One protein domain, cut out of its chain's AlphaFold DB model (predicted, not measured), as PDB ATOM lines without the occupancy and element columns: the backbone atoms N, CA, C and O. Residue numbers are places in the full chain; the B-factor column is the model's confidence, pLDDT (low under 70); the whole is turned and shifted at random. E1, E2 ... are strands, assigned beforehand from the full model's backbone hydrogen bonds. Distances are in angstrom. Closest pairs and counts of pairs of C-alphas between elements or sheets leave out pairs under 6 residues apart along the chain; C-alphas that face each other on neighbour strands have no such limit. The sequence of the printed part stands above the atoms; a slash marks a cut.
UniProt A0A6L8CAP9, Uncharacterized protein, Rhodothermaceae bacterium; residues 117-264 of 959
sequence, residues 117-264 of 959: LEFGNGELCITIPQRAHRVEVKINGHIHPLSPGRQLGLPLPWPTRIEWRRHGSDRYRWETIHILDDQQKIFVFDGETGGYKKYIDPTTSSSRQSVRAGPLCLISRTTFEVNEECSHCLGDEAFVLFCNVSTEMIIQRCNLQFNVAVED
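What this domain is: This is residues 117 to 264 of the 959 residues of an uncharacterized protein of Rhodothermaceae bacterium (UniProt A0A6L8CAP9). A strongly twisted sheet of five strands, E9 E8 E11 E13 E12, stands in the middle part of an elongated model; the small sheet E1 E2 E5 is partly face to face with it on one side, strands crossed, and the small sheet E10 E15 E14 lies over its other side. Beyond E1 E2 E5, toward one end of the long axis, the twisted sheet E4 E3 E6 E7 completes a first lobe, while E8 to E15 make the second. The printed part has 148 residues with fifteen named strands, E1 to E15 in chain order, and no named helix; the class is all strand. Three sheets are antiparallel, and E10 E15 E14 is mixed. The whole is compact, with a radius of gyration of the C-alphas of 16.3 A and spans of 48 by 30 by 28 A.

Where its parts are: In the five-stranded sheet, E9 is residues 196 to 200, E8 186 to 190, E11 214 to 220, E13 238 to 245 and E12 232 to 235. E13 is 21.6 A long, from C-alpha 238 at (39.739, -29.799, 1.843), and E11 is 19.0 A long. The sheet facing it has E1, residues 117 to 120, E2, 123 to 127, and E5, 151 to 153; C-alpha 117 is at (30.848, -19.590, 8.919). The four-stranded sheet has E4, residues 142 to 146, E3, 135 to 139, E6, 161 to 166 and 17.1 A long, and E7, 175 to 178. The mixed sheet has E10, residues 210 to 212, E15, 256 to 263, and E14, 249 to 253. E15 is 22.7 A long and ends with C-alpha 263 at (43.478, -19.824, 26.723).

How they stand to each other: In the largest sheet, E9 and E12 are the edge strands. E11 and E13 are antiparallel at 160 degrees, with N 216 and O 243 2.8 A apart, within hydrogen-bond range. E8 and E11 have N 189 and O 217 at 2.8 A. E8 and E9 form a hairpin, with N 200 and O 186 at 2.7 A, and E12 and E13 form another, with N 232 and O 240 at 2.8 A. With E1 E2 E5 this sheet makes a sandwich, two sheets face to face: 29 pairs of C-alphas are within 10 A, and the strands of the one stand at 82 degrees to those of the other. The closest C-alphas of E1 and E9 are those of Leu 117 and Tyr 196, 5.3 A apart. E1 and E2 are a hairpin, with N 125 and O 118 at 2.8 A; E2 and E5 have N 126 and O 152 at 2.8 A. The closest C-alphas of E4 and E5 are those of Leu 146 and Leu 152, 7.0 A apart. In the four-stranded sheet, N 144 and O 137 of the hairpin E3 and E4 are 2.7 A apart, N 138 and O 163 of E3 and E6 2.7 A, and N 164 and O 175 of the hairpin E6 and E7 2.8 A. E15 has staggered pairing: residues 256 to 260 pair with E14, in a hairpin with N 260 and O 249 at 2.8 A, and residues 261 to 263 with E10, parallel, with N 263 and O 211 at 2.8 A. E9 and E10 are near each other. E11 and E14 are apart.

The domain as a whole: The two C-alphas farthest apart, those of Asp 170 and Glu 228, are 49.8 A apart. The printed part has no cut. The link from E11 to E12, 11 residues, is long. The mean pLDDT of the printed part is 79.2; 21 residues are under 70, among them 168 to 172 and 202 to 208.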
ATOM      1  N   LEU A 117      30.379 -18.280   9.362       90.06
ATOM      2  CA  LEU A 117      30.848 -19.590   8.919       90.06
ATOM      3  C   LEU A 117      30.572 -20.631  10.007       90.06
ATOM      4  O   LEU A 117      30.740 -20.384  11.201       90.06
ATOM      5  N   GLU A 118      30.171 -21.823   9.591       88.44
ATOM      6  CA  GLU A 118      29.986 -22.962  10.485       88.44
ATOM      7  C   GLU A 118      30.553 -24.209   9.821       88.44
ATOM      8  O   GLU A 118      30.333 -24.433   8.634       88.44
ATOM      9  N   PHE A 119      31.279 -25.018  10.579       86.50
ATOM     10  CA  PHE A 119      31.718 -26.333  10.161       86.50
ATOM     11  C   PHE A 119      30.965 -27.398  10.959       86.50
ATOM     12  O   PHE A 119      31.209 -27.593  12.148       86.50
ATOM     13  N   GLY A 120      30.035 -28.094  10.311       76.56
ATOM     14  CA  GLY A 120      29.169 -29.080  10.954       76.56
ATOM     15  C   GLY A 120      28.825 -30.217  10.002       76.56
ATOM     16  O   GLY A 120      28.714 -30.009   8.797       76.56
ATOM     17  N   ASN A 121      28.676 -31.441  10.520       69.62
ATOM     18  CA  ASN A 121      28.408 -32.643   9.711       69.62
ATOM     19  C   ASN A 121      29.423 -32.847   8.562       69.62
ATOM     20  O   ASN A 121      29.069 -33.245   7.445       69.62
ATOM     21  N   GLY A 122      30.690 -32.515   8.830       75.25
ATOM     22  CA  GLY A 122      31.779 -32.616   7.862       75.25
ATOM     23  C   GLY A 122      31.725 -31.599   6.726       75.25
ATOM     24  O   GLY A 122      32.304 -31.863   5.680       75.25
ATOM     25  N   GLU A 123      30.982 -30.502   6.864       79.44
ATOM     26  CA  GLU A 123      30.787 -29.513   5.807       79.44
ATOM     27  C   GLU A 123      31.010 -28.091   6.305       79.44
ATOM     28  O   GLU A 123      30.522 -27.713   7.371       79.44
ATOM     29  N   LEU A 124      31.690 -27.287   5.486       87.81
ATOM     30  CA  LEU A 124      31.783 -25.846   5.674       87.81
ATOM     31  C   LEU A 124      30.529 -25.177   5.102       87.81
ATOM     32  O   LEU A 124      30.208 -25.351   3.929       87.81
ATOM     33  N   CYS A 125      29.830 -24.408   5.926       87.69
ATOM     34  CA  CYS A 125      28.564 -23.763   5.603       87.69
ATOM     35  C   CYS A 125      28.621 -22.254   5.859       87.69
ATOM     36  O   CYS A 125      29.269 -21.794   6.797       87.69
ATOM     37  N   ILE A 126      27.837 -21.493   5.091       88.69
ATOM     38  CA  ILE A 126      27.406 -20.143   5.474       88.69
ATOM     39  C   ILE A 126      26.092 -20.233   6.236       88.69
ATOM     40  O   ILE A 126      25.165 -20.942   5.835       88.69
ATOM     41  N   THR A 127      25.982 -19.455   7.305       83.62
ATOM     42  CA  THR A 127      24.811 -19.423   8.175       83.62
ATOM     43  C   THR A 127      24.297 -17.998   8.359       83.62
ATOM     44  O   THR A 127      25.053 -17.025   8.364       83.62
ATOM     45  N   ILE A 128      22.976 -17.864   8.489       78.88
ATOM     46  CA  ILE A 128      22.323 -16.579   8.760       78.88
ATOM     47  C   ILE A 128      21.646 -16.640  10.128       78.88
ATOM     48  O   ILE A 128      20.877 -17.579  10.369       78.88
ATOM     49  N   PRO A 129      21.824 -15.621  10.991       71.88
ATOM     50  CA  PRO A 129      21.110 -15.543  12.259       71.88
ATOM     51  C   PRO A 129      19.590 -15.682  12.081       71.88
ATOM     52  O   PRO A 129      19.006 -15.118  11.155       71.88
ATOM     53  N   GLN A 130      18.925 -16.414  12.980       66.81
ATOM     54  CA  GLN A 130      17.507 -16.787  12.840       66.81
ATOM     55  C   GLN A 130      16.548 -15.602  12.660       66.81
ATOM     56  O   GLN A 130      15.501 -15.749  12.036       66.81
ATOM     57  N   ARG A 131      16.886 -14.431  13.210       66.25
ATOM     58  CA  ARG A 131      16.045 -13.223  13.178       66.25
ATOM     59  C   ARG A 131      16.567 -12.145  12.224       66.25
ATOM     60  O   ARG A 131      16.103 -11.006  12.267       66.25
ATOM     61  N   ALA A 132      17.545 -12.481  11.387       67.62
ATOM     62  CA  ALA A 132      18.058 -11.580  10.365       67.62
ATOM     63  C   ALA A 132      17.113 -11.495   9.149       67.62
ATOM     64  O   ALA A 132      16.030 -12.076   9.128       67.62
ATOM     65  N   HIS A 133      17.517 -10.745   8.122       70.94
ATOM     66  CA  HIS A 133      16.815 -10.713   6.837       70.94
ATOM     67  C   HIS A 133      17.354 -11.787   5.888       70.94
ATOM     68  O   HIS A 133      18.490 -12.236   6.028       70.94
ATOM     69  N   ARG A 134      16.545 -12.163   4.889       74.12
ATOM     70  CA  ARG A 134      16.988 -13.005   3.770       74.12
ATOM     71  C   ARG A 134      18.170 -12.341   3.057       74.12
ATOM     72  O   ARG A 134      18.154 -11.128   2.828       74.12
ATOM     73  N   VAL A 135      19.159 -13.139   2.675       80.38
ATOM     74  CA  VAL A 135      20.298 -12.689   1.867       80.38
ATOM     75  C   VAL A 135      20.358 -13.477   0.566       80.38
ATOM     76  O   VAL A 135      19.755 -14.542   0.427       80.38
ATOM     77  N   GLU A 136      21.090 -12.931  -0.387       84.44
ATOM     78  CA  GLU A 136      21.493 -13.610  -1.606       84.44
ATOM     79  C   GLU A 136      22.994 -13.847  -1.521       84.44
ATOM     80  O   GLU A 136      23.751 -12.916  -1.248       84.44
ATOM     81  N   VAL A 137      23.406 -15.096  -1.712       85.12
ATOM     82  CA  VAL A 137      24.798 -15.537  -1.660       85.12
ATOM     83  C   VAL A 137      25.197 -15.969  -3.059       85.12
ATOM     84  O   VAL A 137      24.510 -16.783  -3.665       85.12
ATOM     85  N   LYS A 138      26.285 -15.426  -3.587       85.12
ATOM     86  CA  LYS A 138      26.807 -15.753  -4.904       85.12
ATOM     87  C   LYS A 138      28.069 -16.599  -4.778       85.12
ATOM     88  O   LYS A 138      29.083 -16.145  -4.249       85.12
ATOM     89  N   ILE A 139      27.986 -17.826  -5.288       80.81
ATOM     90  CA  ILE A 139      29.045 -18.838  -5.264       80.81
ATOM     91  C   ILE A 139      29.313 -19.247  -6.707       80.81
ATOM     92  O   ILE A 139      28.385 -19.611  -7.424       80.81
ATOM     93  N   ASN A 140      30.566 -19.143  -7.158       71.75
ATOM     94  CA  ASN A 140      30.984 -19.523  -8.516       71.75
ATOM     95  C   ASN A 140      30.085 -18.944  -9.634       71.75
ATOM     96  O   ASN A 140      29.837 -19.585 -10.645       71.75
ATOM     97  N   GLY A 141      29.557 -17.727  -9.440       72.31
ATOM     98  CA  GLY A 141      28.669 -17.057 -10.401       72.31
ATOM     99  C   GLY A 141      27.168 -17.313 -10.212       72.31
ATOM    100  O   GLY A 141      26.367 -16.529 -10.721       72.31
ATOM    101  N   HIS A 142      26.771 -18.316  -9.426       72.25
ATOM    102  CA  HIS A 142      25.370 -18.658  -9.160       72.25
ATOM    103  C   HIS A 142      24.844 -17.965  -7.905       72.25
ATOM    104  O   HIS A 142      25.552 -17.878  -6.907       72.25
ATOM    105  N   ILE A 143      23.601 -17.472  -7.945       79.06
ATOM    106  CA  ILE A 143      22.964 -16.763  -6.826       79.06
ATOM    107  C   ILE A 143      22.015 -17.705  -6.083       79.06
ATOM    108  O   ILE A 143      21.027 -18.184  -6.636       79.06
ATOM    109  N   HIS A 144      22.282 -17.896  -4.797       75.88
ATOM    110  CA  HIS A 144      21.527 -18.733  -3.881       75.88
ATOM    111  C   HIS A 144      20.790 -17.852  -2.869       75.88
ATOM    112  O   HIS A 144      21.423 -17.113  -2.105       75.88
ATOM    113  N   PRO A 145      19.453 -17.900  -2.816       75.44
ATOM    114  CA  PRO A 145      18.725 -17.198  -1.778       75.44
ATOM    115  C   PRO A 145      18.788 -17.972  -0.457       75.44
ATOM    116  O   PRO A 145      18.280 -19.087  -0.362       75.44
ATOM    117  N   LEU A 146      19.306 -17.347   0.596       70.94
ATOM    118  CA  LEU A 146      19.420 -17.957   1.915       70.94
ATOM    119  C   LEU A 146      18.514 -17.233   2.922       70.94
ATOM    120  O   LEU A 146      18.588 -16.016   3.114       70.94
ATOM    121  N   SER A 147      17.590 -17.989   3.518       71.81
ATOM    122  CA  SER A 147      16.622 -17.466   4.492       71.81
ATOM    123  C   SER A 147      17.195 -17.487   5.916       71.81
ATOM    124  O   SER A 147      18.085 -18.287   6.200       71.81
ATOM    125  N   PRO A 148      16.683 -16.651   6.834       65.62
ATOM    126  CA  PRO A 148      17.138 -16.633   8.225       65.62
ATOM    127  C   PRO A 148      17.072 -18.019   8.883       65.62
ATOM    128  O   PRO A 148      16.109 -18.761   8.683       65.62
ATOM    129  N   GLY A 149      18.109 -18.392   9.641       62.84
ATOM    130  CA  GLY A 149      18.206 -19.684  10.334       62.84
ATOM    131  C   GLY A 149      18.519 -20.896   9.445       62.84
ATOM    132  O   GLY A 149      18.712 -21.999   9.965       62.84
ATOM    133  N   ARG A 150      18.587 -20.714   8.120       67.38
ATOM    134  CA  ARG A 150      19.057 -21.734   7.173       67.38
ATOM    135  C   ARG A 150      20.578 -21.663   7.028       67.38
ATOM    136  O   ARG A 150      21.201 -20.641   7.313       67.38
ATOM    137  N   GLN A 151      21.148 -22.769   6.565       75.19
ATOM    138  CA  GLN A 151      22.556 -22.880   6.208       75.19
ATOM    139  C   GLN A 151      22.674 -23.197   4.721       75.19
ATOM    140  O   GLN A 151      21.787 -23.845   4.159       75.19
ATOM    141  N   LEU A 152      23.755 -22.729   4.111       78.25
ATOM    142  CA  LEU A 152      24.152 -23.065   2.754       78.25
ATOM    143  C   LEU A 152      25.528 -23.717   2.815       78.25
ATOM    144  O   LEU A 152      26.509 -23.053   3.141       78.25
ATOM    145  N   GLY A 153      25.569 -25.012   2.531       79.88
ATOM    146  CA  GLY A 153      26.806 -25.767   2.400       79.88
ATOM    147  C   GLY A 153      27.640 -25.294   1.215       79.88
ATOM    148  O   GLY A 153      27.086 -24.937   0.172       79.88
ATOM    149  N   LEU A 154      28.957 -25.243   1.384       83.25
ATOM    150  CA  LEU A 154      29.874 -24.798   0.342       83.25
ATOM    151  C   LEU A 154      30.354 -25.982  -0.502       83.25
ATOM    152  O   LEU A 154      30.736 -27.007   0.066       83.25
ATOM    153  N   PRO A 155      30.367 -25.850  -1.842       76.12
ATOM    154  CA  PRO A 155      30.845 -26.914  -2.717       76.12
ATOM    155  C   PRO A 155      32.348 -27.146  -2.524       76.12
ATOM    156  O   PRO A 155      33.065 -26.237  -2.100       76.12
ATOM    157  N   LEU A 156      32.808 -28.355  -2.849       76.69
ATOM    158  CA  LEU A 156      34.229 -28.687  -2.945       76.69
ATOM    159  C   LEU A 156      34.709 -28.575  -4.406       76.69
ATOM    160  O   LEU A 156      33.945 -28.940  -5.302       76.69
ATOM    161  N   PRO A 157      35.947 -28.104  -4.655       79.06
ATOM    162  CA  PRO A 157      36.834 -27.441  -3.691       79.06
ATOM    163  C   PRO A 157      36.215 -26.130  -3.171       79.06
ATOM    164  O   PRO A 157      35.492 -25.446  -3.899       79.06
ATOM    165  N   TRP A 158      36.473 -25.777  -1.903       85.12
ATOM    166  CA  TRP A 158      35.828 -24.611  -1.277       85.12
ATOM    167  C   TRP A 158      36.109 -23.328  -2.062       85.12
ATOM    168  O   TRP A 158      37.271 -23.057  -2.339       85.12
ATOM    169  N   PRO A 159      35.117 -22.487  -2.389       84.44
ATOM    170  CA  PRO A 159      35.375 -21.239  -3.109       84.44
ATOM    171  C   PRO A 159      36.311 -20.340  -2.291       84.44
ATOM    172  O   PRO A 159      36.127 -20.221  -1.087       84.44
ATOM    173  N   THR A 160      37.283 -19.672  -2.920       87.38
ATOM    174  CA  THR A 160      38.231 -18.777  -2.212       87.38
ATOM    175  C   THR A 160      37.579 -17.491  -1.697       87.38
ATOM    176  O   THR A 160      38.066 -16.841  -0.771       87.38
ATOM    177  N   ARG A 161      36.452 -17.106  -2.301       88.88
ATOM    178  CA  ARG A 161      35.637 -15.959  -1.906       88.88
ATOM    179  C   ARG A 161      34.167 -16.228  -2.174       88.88
ATOM    180  O   ARG A 161      33.818 -16.871  -3.164       88.88
ATOM    181  N   ILE A 162      33.313 -15.667  -1.332       89.44
ATOM    182  CA  ILE A 162      31.867 -15.671  -1.524       89.44
ATOM    183  C   ILE A 162      31.358 -14.244  -1.474       89.44
ATOM    184  O   ILE A 162      31.697 -13.482  -0.571       89.44
ATOM    185  N   GLU A 163      30.533 -13.894  -2.450       90.62
ATOM    186  CA  GLU A 163      29.861 -12.603  -2.509       90.62
ATOM    187  C   GLU A 163      28.477 -12.745  -1.867       90.62
ATOM    188  O   GLU A 163      27.782 -13.732  -2.089       90.62
ATOM    189  N   TRP A 164      28.027 -11.776  -1.080       90.19
ATOM    190  CA  TRP A 164      26.677 -11.782  -0.524       90.19
ATOM    191  C   TRP A 164      26.069 -10.381  -0.480       90.19
ATOM    192  O   TRP A 164      26.767  -9.368  -0.493       90.19
ATOM    193  N   ARG A 165      24.737 -10.311  -0.441       86.44
ATOM    194  CA  ARG A 165      23.992  -9.060  -0.249       86.44
ATOM    195  C   ARG A 165      22.659  -9.305   0.434       86.44
ATOM    196  O   ARG A 165      22.140 -10.419   0.439       86.44
ATOM    197  N   ARG A 166      22.041  -8.253   0.966       78.12
ATOM    198  CA  ARG A 166      20.687  -8.359   1.523       78.12
ATOM    199  C   ARG A 166      19.664  -8.424   0.400       78.12
ATOM    200  O   ARG A 166      19.748  -7.690  -0.581       78.12
ATOM    201  N   HIS A 167      18.659  -9.271   0.566       70.12
ATOM    202  CA  HIS A 167      17.571  -9.336  -0.396       70.12
ATOM    203  C   HIS A 167      16.828  -7.988  -0.431       70.12
ATOM    204  O   HIS A 167      16.307  -7.534   0.591       70.12
ATOM    205  N   GLY A 168      16.787  -7.345  -1.599       62.88
ATOM    206  CA  GLY A 168      16.164  -6.030  -1.789       62.88
ATOM    207  C   GLY A 168      17.036  -4.817  -1.430       62.88
ATOM    208  O   GLY A 168      16.519  -3.702  -1.451       62.88
ATOM    209  N   SER A 169      18.328  -4.989  -1.110       66.31
ATOM    210  CA  SER A 169      19.275  -3.861  -1.070       66.31
ATOM    211  C   SER A 169      19.665  -3.399  -2.480       66.31
ATOM    212  O   SER A 169      19.360  -4.074  -3.464       66.31
ATOM    213  N   ASP A 170      20.342  -2.252  -2.573       61.59
ATOM    214  CA  ASP A 170      20.809  -1.668  -3.836       61.59
ATOM    215  C   ASP A 170      21.492  -2.715  -4.741       61.59
ATOM    216  O   ASP A 170      22.316  -3.509  -4.273       61.59
ATOM    217  N   ARG A 171      21.122  -2.757  -6.031       57.56
ATOM    218  CA  ARG A 171      21.409  -3.889  -6.939       57.56
ATOM    219  C   ARG A 171      22.907  -4.117  -7.191       57.56
ATOM    220  O   ARG A 171      23.258  -5.186  -7.688       57.56
ATOM    221  N   TYR A 172      23.770  -3.166  -6.832       57.44
ATOM    222  CA  TYR A 172      25.175  -3.130  -7.252       57.44
ATOM    223  C   TYR A 172      26.215  -3.375  -6.149       57.44
ATOM    224  O   TYR A 172      27.392  -3.507  -6.471       57.44
ATOM    225  N   ARG A 173      25.834  -3.466  -4.866       77.69
ATOM    226  CA  ARG A 173      26.811  -3.613  -3.769       77.69
ATOM    227  C   ARG A 173      26.791  -5.023  -3.175       77.69
ATOM    228  O   ARG A 173      25.942  -5.333  -2.344       77.69
ATOM    229  N   TRP A 174      27.732  -5.856  -3.616       83.50
ATOM    230  CA  TRP A 174      28.039  -7.155  -3.012       83.50
ATOM    231  C   TRP A 174      29.147  -6.989  -1.965       83.50
ATOM    232  O   TRP A 174      30.114  -6.264  -2.194       83.50
ATOM    233  N   GLU A 175      28.987  -7.630  -0.813       87.19
ATOM    234  CA  GLU A 175      30.015  -7.757   0.222       87.19
ATOM    235  C   GLU A 175      30.713  -9.117   0.081       87.19
ATOM    236  O   GLU A 175      30.101 -10.073  -0.390       87.19
ATOM    237  N   THR A 176      31.982  -9.222   0.484       88.75
ATOM    238  CA  THR A 176      32.796 -10.429   0.256       88.75
ATOM    239  C   THR A 176      33.215 -11.077   1.569       88.75
ATOM    240  O   THR A 176      33.709 -10.402   2.470       88.75
ATOM    241  N   ILE A 177      33.062 -12.398   1.652       88.00
ATOM    242  CA  ILE A 177      33.642 -13.250   2.694       88.00
ATOM    243  C   ILE A 177      34.790 -14.031   2.053       88.00
ATOM    244  O   ILE A 177      34.588 -14.739   1.066       88.00
ATOM    245  N   HIS A 178      35.994 -13.883   2.598       87.50
ATOM    246  CA  HIS A 178      37.181 -14.615   2.157       87.50
ATOM    247  C   HIS A 178      37.234 -15.976   2.847       87.50
ATOM    248  O   HIS A 178      37.055 -16.065   4.062       87.50
ATOM    249  N   ILE A 179      37.486 -17.034   2.081       87.06
ATOM    250  CA  ILE A 179      37.501 -18.410   2.575       87.06
ATOM    251  C   ILE A 179      38.825 -19.028   2.179       87.06
ATOM    252  O   ILE A 179      39.008 -19.401   1.023       87.06
ATOM    253  N   LEU A 180      39.741 -19.117   3.151       82.81
ATOM    254  CA  LEU A 180      41.068 -19.711   2.959       82.81
ATOM    255  C   LEU A 180      41.726 -19.222   1.647       82.81
ATOM    256  O   LEU A 180      42.241 -20.007   0.856       82.81
ATOM    257  N   ASP A 181      41.620 -17.914   1.395       76.25
ATOM    258  CA  ASP A 181      42.083 -17.246   0.174       76.25
ATOM    259  C   ASP A 181      43.603 -17.329  -0.000       76.25
ATOM    260  O   ASP A 181      44.107 -17.422  -1.117       76.25
ATOM    261  N   ASP A 182      44.310 -17.344   1.123       72.50
ATOM    262  CA  ASP A 182      45.679 -17.809   1.234       72.50
ATOM    263  C   ASP A 182      45.663 -19.280   1.645       72.50
ATOM    264  O   ASP A 182      45.118 -19.635   2.698       72.50
ATOM    265  N   GLN A 183      46.304 -20.120   0.829       69.81
ATOM    266  CA  GLN A 183      46.438 -21.535   1.127       69.81
ATOM    267  C   GLN A 183      47.034 -21.736   2.521       69.81
ATOM    268  O   GLN A 183      46.568 -22.638   3.201       69.81
ATOM    269  N   GLN A 184      47.948 -20.882   3.002       74.25
ATOM    270  CA  GLN A 184      48.626 -21.024   4.297       74.25
ATOM    271  C   GLN A 184      47.714 -20.873   5.526       74.25
ATOM    272  O   GLN A 184      48.056 -21.376   6.597       74.25
ATOM    273  N   LYS A 185      46.536 -20.256   5.411       85.69
ATOM    274  CA  LYS A 185      45.638 -20.057   6.561       85.69
ATOM    275  C   LYS A 185      44.999 -21.370   7.021       85.69
ATOM    276  O   LYS A 185      44.723 -22.258   6.218       85.69
ATOM    277  N   ILE A 186      44.716 -21.462   8.321       89.38
ATOM    278  CA  ILE A 186      43.940 -22.550   8.937       89.38
ATOM    279  C   ILE A 186      42.746 -21.929   9.651       89.38
ATOM    280  O   ILE A 186      42.912 -21.063  10.507       89.38
ATOM    281  N   PHE A 187      41.526 -22.336   9.318       92.62
ATOM    282  CA  PHE A 187      40.341 -21.869  10.036       92.62
ATOM    283  C   PHE A 187      40.101 -22.731  11.274       92.62
ATOM    284  O   PHE A 187      40.224 -23.951  11.228       92.62
ATOM    285  N   VAL A 188      39.751 -22.076  12.381       91.12
ATOM    286  CA  VAL A 188      39.480 -22.696  13.675       91.12
ATOM    287  C   VAL A 188      37.995 -22.587  13.968       91.12
ATOM    288  O   VAL A 188      37.442 -21.488  14.091       91.12
ATOM    289  N   PHE A 189      37.372 -23.741  14.123       89.81
ATOM    290  CA  PHE A 189      35.989 -23.903  14.521       89.81
ATOM    291  C   PHE A 189      35.934 -24.537  15.900       89.81
ATOM    292  O   PHE A 189      36.815 -25.297  16.306       89.81
ATOM    293  N   ASP A 190      34.872 -24.231  16.622       82.31
ATOM    294  CA  ASP A 190      34.563 -24.940  17.849       82.31
ATOM    295  C   ASP A 190      34.110 -26.365  17.532       82.31
ATOM    296  O   ASP A 190      33.214 -26.592  16.720       82.31
ATOM    297  N   GLY A 191      34.761 -27.337  18.162       75.56
ATOM    298  CA  GLY A 191      34.585 -28.749  17.862       75.56
ATOM    299  C   GLY A 191      33.226 -29.305  18.272       75.56
ATOM    300  O   GLY A 191      32.891 -30.391  17.805       75.56
ATOM    301  N   GLU A 192      32.414 -28.593  19.072       71.62
ATOM    302  CA  GLU A 192      31.079 -29.040  19.521       71.62
ATOM    303  C   GLU A 192      29.903 -28.273  18.898       71.62
ATOM    304  O   GLU A 192      28.877 -28.868  18.562       71.62
ATOM    305  N   THR A 193      30.045 -26.976  18.675       70.81
ATOM    306  CA  THR A 193      29.024 -26.139  18.029       70.81
ATOM    307  C   THR A 193      29.238 -26.032  16.525       70.81
ATOM    308  O   THR A 193      28.301 -25.718  15.799       70.81
ATOM    309  N   GLY A 194      30.464 -26.275  16.052       78.94
ATOM    310  CA  GLY A 194      30.854 -26.017  14.673       78.94
ATOM    311  C   GLY A 194      30.999 -24.533  14.349       78.94
ATOM    312  O   GLY A 194      31.300 -24.199  13.213       78.94
ATOM    313  N   GLY A 195      30.784 -23.617  15.297       82.94
ATOM    314  CA  GLY A 195      30.850 -22.182  15.032       82.94
ATOM    315  C   GLY A 195      32.271 -21.725  14.710       82.94
ATOM    316  O   GLY A 195      33.222 -22.120  15.392       82.94
ATOM    317  N   TYR A 196      32.423 -20.874  13.696       87.06
ATOM    318  CA  TYR A 196      33.705 -20.250  13.386       87.06
ATOM    319  C   TYR A 196      34.184 -19.388  14.555       87.06
ATOM    320  O   TYR A 196      33.427 -18.594  15.115       87.06
ATOM    321  N   LYS A 197      35.451 -19.555  14.942       82.94
ATOM    322  CA  LYS A 197      36.066 -18.773  16.022       82.94
ATOM    323  C   LYS A 197      37.042 -17.750  15.469       82.94
ATOM    324  O   LYS A 197      36.965 -16.577  15.824       82.94
ATOM    325  N   LYS A 198      37.975 -18.197  14.628       84.44
ATOM    326  CA  LYS A 198      39.014 -17.357  14.015       84.44
ATOM    327  C   LYS A 198      39.770 -18.133  12.939       84.44
ATOM    328  O   LYS A 198      39.528 -19.317  12.735       84.44
ATOM    329  N   TYR A 199      40.742 -17.489  12.306       86.81
ATOM    330  CA  TYR A 199      41.781 -18.167  11.540       86.81
ATOM    331  C   TYR A 199      43.132 -18.061  12.248       86.81
ATOM    332  O   TYR A 199      43.346 -17.179  13.083       86.81
ATOM    333  N   ILE A 200      44.019 -18.987  11.913       86.06
ATOM    334  CA  ILE A 200      45.431 -18.969  12.245       86.06
ATOM    335  C   ILE A 200      46.201 -18.698  10.959       86.06
ATOM    336  O   ILE A 200      45.974 -19.355   9.942       86.06
ATOM    337  N   ASP A 201      47.078 -17.703  11.016       80.50
ATOM    338  CA  ASP A 201      47.982 -17.349   9.926       80.50
ATOM    339  C   ASP A 201      49.419 -17.732  10.314       80.50
ATOM    340  O   ASP A 201      49.975 -17.114  11.228       80.50
ATOM    341  N   PRO A 202      50.014 -18.750   9.667       68.62
ATOM    342  CA  PRO A 202      51.381 -19.191   9.944       68.62
ATOM    343  C   PRO A 202      52.455 -18.157   9.594       68.62
ATOM    344  O   PRO A 202      53.586 -18.274  10.055       68.62
ATOM    345  N   THR A 203      52.138 -17.170   8.751       68.75
ATOM    346  CA  THR A 203      53.126 -16.236   8.191       68.75
ATOM    347  C   THR A 203      53.383 -15.022   9.086       68.75
ATOM    348  O   THR A 203      54.372 -14.309   8.909       68.75
ATOM    349  N   THR A 204      52.524 -14.775  10.081       65.94
ATOM    350  CA  THR A 204      52.617 -13.598  10.954       65.94
ATOM    351  C   THR A 204      53.445 -13.890  12.210       65.94
ATOM    352  O   THR A 204      52.978 -14.516  13.157       65.94
ATOM    353  N   SER A 205      54.671 -13.366  12.262       51.72
ATOM    354  CA  SER A 205      55.641 -13.569  13.356       51.72
ATOM    355  C   SER A 205      55.395 -12.737  14.629       51.72
ATOM    356  O   SER A 205      56.119 -12.887  15.611       51.72
ATOM    357  N   SER A 206      54.392 -11.853  14.650       47.91
ATOM    358  CA  SER A 206      54.297 -10.766  15.642       47.91
ATOM    359  C   SER A 206      53.192 -10.896  16.700       47.91
ATOM    360  O   SER A 206      53.087 -10.031  17.569       47.91
ATOM    361  N   SER A 207      52.390 -11.966  16.711       52.97
ATOM    362  CA  SER A 207      51.441 -12.204  17.810       52.97
ATOM    363  C   SER A 207      51.400 -13.676  18.204       52.97
ATOM    364  O   SER A 207      51.218 -14.545  17.358       52.97
ATOM    365  N   ARG A 208      51.573 -13.965  19.501       63.59
ATOM    366  CA  ARG A 208      51.337 -15.298  20.067       63.59
ATOM    367  C   ARG A 208      49.843 -15.586  19.927       63.59
ATOM    368  O   ARG A 208      49.048 -15.133  20.746       63.59
ATOM    369  N   GLN A 209      49.458 -16.242  18.837       76.31
ATOM    370  CA  GLN A 209      48.063 -16.561  18.562       76.31
ATOM    371  C   GLN A 209      47.588 -17.594  19.587       76.31
ATOM    372  O   GLN A 209      48.278 -18.581  19.836       76.31
ATOM    373  N   SER A 210      46.417 -17.372  20.181       78.81
ATOM    374  CA  SER A 210      45.858 -18.247  21.214       78.81
ATOM    375  C   SER A 210      44.498 -18.810  20.824       78.81
ATOM    376  O   SER A 210      43.672 -18.096  20.254       78.81
ATOM    377  N   VAL A 211      44.256 -20.090  21.081       81.19
ATOM    378  CA  VAL A 211      42.933 -20.722  20.944       81.19
ATOM    379  C   VAL A 211      42.387 -21.068  22.319       81.19
ATOM    380  O   VAL A 211      43.148 -21.268  23.261       81.19
ATOM    381  N   ARG A 212      41.066 -21.164  22.444       75.88
ATOM    382  CA  ARG A 212      40.453 -21.633  23.687       75.88
ATOM    383  C   ARG A 212      40.715 -23.118  23.875       75.88
ATOM    384  O   ARG A 212      40.630 -23.876  22.910       75.88
ATOM    385  N   ALA A 213      40.995 -23.513  25.116       75.00
ATOM    386  CA  ALA A 213      41.048 -24.920  25.481       75.00
ATOM    387  C   ALA A 213      39.691 -25.556  25.167       75.00
ATOM    388  O   ALA A 213      38.667 -25.139  25.713       75.00
ATOM    389  N   GLY A 214      39.667 -26.600  24.349       75.00
ATOM    390  CA  GLY A 214      38.428 -27.293  24.017       75.00
ATOM    391  C   GLY A 214      38.605 -28.294  22.893       75.00
ATOM    392  O   GLY A 214      39.664 -28.334  22.265       75.00
ATOM    393  N   PRO A 215      37.551 -29.059  22.589       78.06
ATOM    394  CA  PRO A 215      37.437 -29.683  21.285       78.06
ATOM    395  C   PRO A 215      37.409 -28.584  20.221       78.06
ATOM    396  O   PRO A 215      36.554 -27.696  20.249       78.06
ATOM    397  N   LEU A 216      38.344 -28.651  19.281       86.38
ATOM    398  CA  LEU A 216      38.447 -27.768  18.127       86.38
ATOM    399  C   LEU A 216      38.353 -28.581  16.840       86.38
ATOM    400  O   LEU A 216      38.707 -29.759  16.784       86.38
ATOM    401  N   CYS A 217      37.888 -27.914  15.793       90.06
ATOM    402  CA  CYS A 217      37.940 -28.403  14.429       90.06
ATOM    403  C   CYS A 217      38.763 -27.421  13.596       90.06
ATOM    404  O   CYS A 217      38.400 -26.254  13.444       90.06
ATOM    405  N   LEU A 218      39.887 -27.891  13.073       91.88
ATOM    406  CA  LEU A 218      40.802 -27.123  12.241       91.88
ATOM    407  C   LEU A 218      40.576 -27.520  10.788       91.88
ATOM    408  O   LEU A 218      40.554 -28.713  10.500       91.88
ATOM    409  N   ILE A 219      40.423 -26.554   9.882       92.25
ATOM    410  CA  ILE A 219      40.317 -26.837   8.444       92.25
ATOM    411  C   ILE A 219      41.304 -26.017   7.621       92.25
ATOM    412  O   ILE A 219      41.616 -24.870   7.951       92.25
ATOM    413  N   SER A 220      41.757 -26.604   6.520       91.06
ATOM    414  CA  SER A 220      42.739 -26.030   5.600       91.06
ATOM    415  C   SER A 220      42.495 -26.527   4.175       91.06
ATOM    416  O   SER A 220      41.843 -27.550   3.969       91.06
ATOM    417  N   ARG A 221      43.049 -25.812   3.190       88.25
ATOM    418  CA  ARG A 221      43.070 -26.240   1.782       88.25
ATOM    419  C   ARG A 221      44.205 -27.215   1.444       88.25
ATOM    420  O   ARG A 221      44.168 -27.853   0.400       88.25
ATOM    421  N   THR A 222      45.197 -27.363   2.327       87.56
ATOM    422  CA  THR A 222      46.243 -28.398   2.208       87.56
ATOM    423  C   THR A 222      46.400 -29.166   3.512       87.56
ATOM    424  O   THR A 222      45.936 -28.715   4.562       87.56
ATOM    425  N   THR A 223      47.126 -30.280   3.443       88.88
ATOM    426  CA  THR A 223      47.518 -31.075   4.606       88.88
ATOM    427  C   THR A 223      48.269 -30.243   5.647       88.88
ATOM    428  O   THR A 223      48.984 -29.290   5.312       88.88
ATOM    429  N   PHE A 224      48.072 -30.596   6.913       89.62
ATOM    430  CA  PHE A 224      48.767 -30.056   8.079       89.62
ATOM    431  C   PHE A 224      48.738 -31.092   9.210       89.62
ATOM    432  O   PHE A 224      47.966 -32.050   9.165       89.62
ATOM    433  N   GLU A 225      49.554 -30.883  10.233       89.62
ATOM    434  CA  GLU A 225      49.663 -31.755  11.399       89.62
ATOM    435  C   GLU A 225      49.566 -30.930  12.678       89.62
ATOM    436  O   GLU A 225      50.014 -29.781  12.723       89.62
ATOM    437  N   VAL A 226      48.974 -31.498  13.726       87.94
ATOM    438  CA  VAL A 226      48.926 -30.885  15.056       87.94
ATOM    439  C   VAL A 226      49.330 -31.916  16.089       87.94
ATOM    440  O   VAL A 226      48.654 -32.927  16.224       87.94
ATOM    441  N   ASN A 227      50.401 -31.646  16.839       85.88
ATOM    442  CA  ASN A 227      50.925 -32.557  17.863       85.88
ATOM    443  C   ASN A 227      51.054 -34.013  17.353       85.88
ATOM    444  O   ASN A 227      50.600 -34.932  18.025       85.88
ATOM    445  N   GLU A 228      51.633 -34.197  16.159       82.88
ATOM    446  CA  GLU A 228      51.821 -35.495  15.474       82.88
ATOM    447  C   GLU A 228      50.543 -36.135  14.885       82.88
ATOM    448  O   GLU A 228      50.622 -37.173  14.230       82.88
ATOM    449  N   GLU A 229      49.363 -35.516  15.029       85.12
ATOM    450  CA  GLU A 229      48.146 -35.954  14.334       85.12
ATOM    451  C   GLU A 229      47.993 -35.261  12.971       85.12
ATOM    452  O   GLU A 229      47.879 -34.035  12.885       85.12
ATOM    453  N   CYS A 230      47.935 -36.047  11.893       85.44
ATOM    454  CA  CYS A 230      47.746 -35.544  10.533       85.44
ATOM    455  C   CYS A 230      46.279 -35.219  10.220       85.44
ATOM    456  O   CYS A 230      45.362 -35.972  10.551       85.44
ATOM    457  N   SER A 231      46.055 -34.129   9.487       87.88
ATOM    458  CA  SER A 231      44.742 -33.766   8.953       87.88
ATOM    459  C   SER A 231      44.192 -34.823   7.987       87.88
ATOM    460  O   SER A 231      44.921 -35.329   7.133       87.88
ATOM    461  N   HIS A 232      42.888 -35.074   8.046       82.88
ATOM    462  CA  HIS A 232      42.159 -35.980   7.159       82.88
ATOM    463  C   HIS A 232      41.634 -35.252   5.916       82.88
ATOM    464  O   HIS A 232      41.174 -34.114   6.010       82.88
ATOM    465  N   CYS A 233      41.648 -35.923   4.762       82.12
ATOM    466  CA  CYS A 233      41.061 -35.414   3.521       82.12
ATOM    467  C   CYS A 233      39.530 -35.571   3.537       82.12
ATOM    468  O   CYS A 233      39.021 -36.668   3.757       82.12
ATOM    469  N   LEU A 234      38.794 -34.484   3.293       75.94
ATOM    470  CA  LEU A 234      37.333 -34.480   3.109       75.94
ATOM    471  C   LEU A 234      36.912 -34.566   1.636       75.94
ATOM    472  O   LEU A 234      35.739 -34.822   1.351       75.94
ATOM    473  N   GLY A 235      37.851 -34.293   0.733       73.56
ATOM    474  CA  GLY A 235      37.686 -34.157  -0.710       73.56
ATOM    475  C   GLY A 235      38.690 -33.138  -1.264       73.56
ATOM    476  O   GLY A 235      39.567 -32.667  -0.536       73.56
ATOM    477  N   ASP A 236      38.552 -32.793  -2.543       73.94
ATOM    478  CA  ASP A 236      39.488 -31.923  -3.270       73.94
ATOM    479  C   ASP A 236      39.792 -30.615  -2.515       73.94
ATOM    480  O   ASP A 236      38.886 -29.838  -2.203       73.94
ATOM    481  N   GLU A 237      41.077 -30.364  -2.231       81.88
ATOM    482  CA  GLU A 237      41.567 -29.181  -1.498       81.88
ATOM    483  C   GLU A 237      40.837 -28.909  -0.165       81.88
ATOM    484  O   GLU A 237      40.636 -27.752   0.214       81.88
ATOM    485  N   ALA A 238      40.414 -29.949   0.558       86.25
ATOM    486  CA  ALA A 238      39.739 -29.799   1.843       86.25
ATOM    487  C   ALA A 238      40.263 -30.796   2.875       86.25
ATOM    488  O   ALA A 238      40.024 -32.000   2.793       86.25
ATOM    489  N   PHE A 239      40.933 -30.268   3.896       87.50
ATOM    490  CA  PHE A 239      41.529 -31.044   4.976       87.50
ATOM    491  C   PHE A 239      40.985 -30.593   6.325       87.50
ATOM    492  O   PHE A 239      40.804 -29.395   6.554       87.50
ATOM    493  N   VAL A 240      40.743 -31.548   7.222       89.12
ATOM    494  CA  VAL A 240      40.207 -31.306   8.565       89.12
ATOM    495  C   VAL A 240      40.964 -32.086   9.628       89.12
ATOM    496  O   VAL A 240      41.337 -33.236   9.418       89.12
ATOM    497  N   LEU A 241      41.126 -31.492  10.805       88.44
ATOM    498  CA  LEU A 241      41.589 -32.189  11.998       88.44
ATOM    499  C   LEU A 241      40.699 -31.840  13.192       88.44
ATOM    500  O   LEU A 241      40.434 -30.666  13.457       88.44
ATOM    501  N   PHE A 242      40.258 -32.867  13.920       85.25
ATOM    502  CA  PHE A 242      39.528 -32.716  15.179       85.25
ATOM    503  C   PHE A 242      40.448 -33.065  16.341       85.25
ATOM    504  O   PHE A 242      40.772 -34.241  16.530       85.25
ATOM    505  N   CYS A 243      40.801 -32.064  17.140       83.56
ATOM    506  CA  CYS A 243      41.689 -32.215  18.287       83.56
ATOM    507  C   CYS A 243      41.021 -31.693  19.567       83.56
ATOM    508  O   CYS A 243      40.218 -30.761  19.528       83.56
ATOM    509  N   ASN A 244      41.338 -32.302  20.714       78.62
ATOM    510  CA  ASN A 244      40.986 -31.752  22.023       78.62
ATOM    511  C   ASN A 244      42.218 -31.057  22.594       78.62
ATOM    512  O   ASN A 244      43.269 -31.668  22.771       78.62
ATOM    513  N   VAL A 245      42.086 -29.761  22.837       76.62
ATOM    514  CA  VAL A 245      43.201 -28.890  23.172       76.62
ATOM    515  C   VAL A 245      43.159 -28.578  24.661       76.62
ATOM    516  O   VAL A 245      42.237 -27.915  25.148       76.62
ATOM    517  N   SER A 246      44.169 -29.059  25.380       70.06
ATOM    518  CA  SER A 246      44.406 -28.783  26.804       70.06
ATOM    519  C   SER A 246      45.738 -28.064  27.042       70.06
ATOM    520  O   SER A 246      45.870 -27.304  27.998       70.06
ATOM    521  N   THR A 247      46.707 -28.250  26.145       73.62
ATOM    522  CA  THR A 247      48.052 -27.661  26.189       73.62
ATOM    523  C   THR A 247      48.404 -26.990  24.866       73.62
ATOM    524  O   THR A 247      47.689 -27.148  23.878       73.62
ATOM    525  N   GLU A 248      49.508 -26.234  24.845       81.50
ATOM    526  CA  GLU A 248      50.018 -25.560  23.641       81.50
ATOM    527  C   GLU A 248      50.020 -26.510  22.432       81.50
ATOM    528  O   GLU A 248      50.468 -27.653  22.534       81.50
ATOM    529  N   MET A 249      49.462 -26.047  21.311       84.62
ATOM    530  CA  MET A 249      49.425 -26.823  20.073       84.62
ATOM    531  C   MET A 249      50.633 -26.476  19.222       84.62
ATOM    532  O   MET A 249      50.874 -25.299  18.942       84.62
ATOM    533  N   ILE A 250      51.333 -27.499  18.755       86.69
ATOM    534  CA  ILE A 250      52.367 -27.379  17.740       86.69
ATOM    535  C   ILE A 250      51.724 -27.745  16.413       86.69
ATOM    536  O   ILE A 250      51.371 -28.903  16.198       86.69
ATOM    537  N   ILE A 251      51.551 -26.756  15.539       87.12
ATOM    538  CA  ILE A 251      51.042 -26.990  14.190       87.12
ATOM    539  C   ILE A 251      52.232 -27.059  13.239       87.12
ATOM    540  O   ILE A 251      53.020 -26.112  13.158       87.12
ATOM    541  N   GLN A 252      52.352 -28.177  12.532       85.50
ATOM    542  CA  GLN A 252      53.335 -28.390  11.477       85.50
ATOM    543  C   GLN A 252      52.646 -28.396  10.118       85.50
ATOM    544  O   GLN A 252      51.583 -28.985   9.921       85.50
ATOM    545  N   ARG A 253      53.242 -27.697   9.159       79.56
ATOM    546  CA  ARG A 253      52.740 -27.635   7.793       79.56
ATOM    547  C   ARG A 253      53.899 -27.443   6.834       79.56
ATOM    548  O   ARG A 253      54.573 -26.413   6.871       79.56
ATOM    549  N   CYS A 254      54.114 -28.417   5.955       74.12
ATOM    550  CA  CYS A 254      55.319 -28.474   5.127       74.12
ATOM    551  C   CYS A 254      56.575 -28.313   6.016       74.12
ATOM    552  O   CYS A 254      56.756 -29.089   6.946       74.12
ATOM    553  N   ASN A 255      57.391 -27.276   5.792       72.00
ATOM    554  CA  ASN A 255      58.594 -26.982   6.586       72.00
ATOM    555  C   ASN A 255      58.372 -25.916   7.682       72.00
ATOM    556  O   ASN A 255      59.340 -25.423   8.258       72.00
ATOM    557  N   LEU A 256      57.127 -25.499   7.935       76.56
ATOM    558  CA  LEU A 256      56.790 -24.476   8.926       76.56
ATOM    559  C   LEU A 256      56.229 -25.128  10.192       76.56
ATOM    560  O   LEU A 256      55.304 -25.934  10.122       76.56
ATOM    561  N   GLN A 257      56.757 -24.727  11.348       81.19
ATOM    562  CA  GLN A 257      56.242 -25.094  12.665       81.19
ATOM    563  C   GLN A 257      55.911 -23.825  13.444       81.19
ATOM    564  O   GLN A 257      56.733 -22.911  13.522       81.19
ATOM    565  N   PHE A 258      54.728 -23.768  14.047       81.44
ATOM    566  CA  PHE A 258      54.343 -22.645  14.897       81.44
ATOM    567  C   PHE A 258      53.493 -23.098  16.083       81.44
ATOM    568  O   PHE A 258      52.703 -24.039  16.000       81.44
ATOM    569  N   ASN A 259      53.669 -22.393  17.201       82.94
ATOM    570  CA  ASN A 259      53.037 -22.724  18.470       82.94
ATOM    571  C   ASN A 259      51.814 -21.837  18.696       82.94
ATOM    572  O   ASN A 259      51.897 -20.607  18.639       82.94
ATOM    573  N   VAL A 260      50.685 -22.466  18.996       83.25
ATOM    574  CA  VAL A 260      49.432 -21.789  19.320       83.25
ATOM    575  C   VAL A 260      49.173 -21.957  20.810       83.25
ATOM    576  O   VAL A 260      48.968 -23.067  21.304       83.25
ATOM    577  N   ALA A 261      49.181 -20.837  21.532       80.62
ATOM    578  CA  ALA A 261      48.932 -20.829  22.967       80.62
ATOM    579  C   ALA A 261      47.483 -21.233  23.278       80.62
ATOM    580  O   ALA A 261      46.579 -21.035  22.467       80.62
ATOM    581  N   VAL A 262      47.249 -21.747  24.482       76.38
ATOM    582  CA  VAL A 262      45.907 -22.127  24.929       76.38
ATOM    583  C   VAL A 262      45.414 -21.167  26.000       76.38
ATOM    584  O   VAL A 262      46.057 -20.969  27.033       76.38
ATOM    585  N   GLU A 263      44.266 -20.553  25.736       74.75
ATOM    586  CA  GLU A 263      43.478 -19.824  26.723       74.75
ATOM    587  C   GLU A 263      42.742 -20.836  27.592       74.75
ATOM    588  O   GLU A 263      41.731 -21.417  27.188       74.75
ATOM    589  N   ASP A 264      43.292 -21.066  28.778       67.62
ATOM    590  CA  ASP A 264      42.725 -21.988  29.745       67.62
ATOM    591  C   ASP A 264      41.549 -21.339  30.496       67.62
ATOM    592  O   ASP A 264      41.703 -20.294  31.138       67.62
TER     593      ASP A 264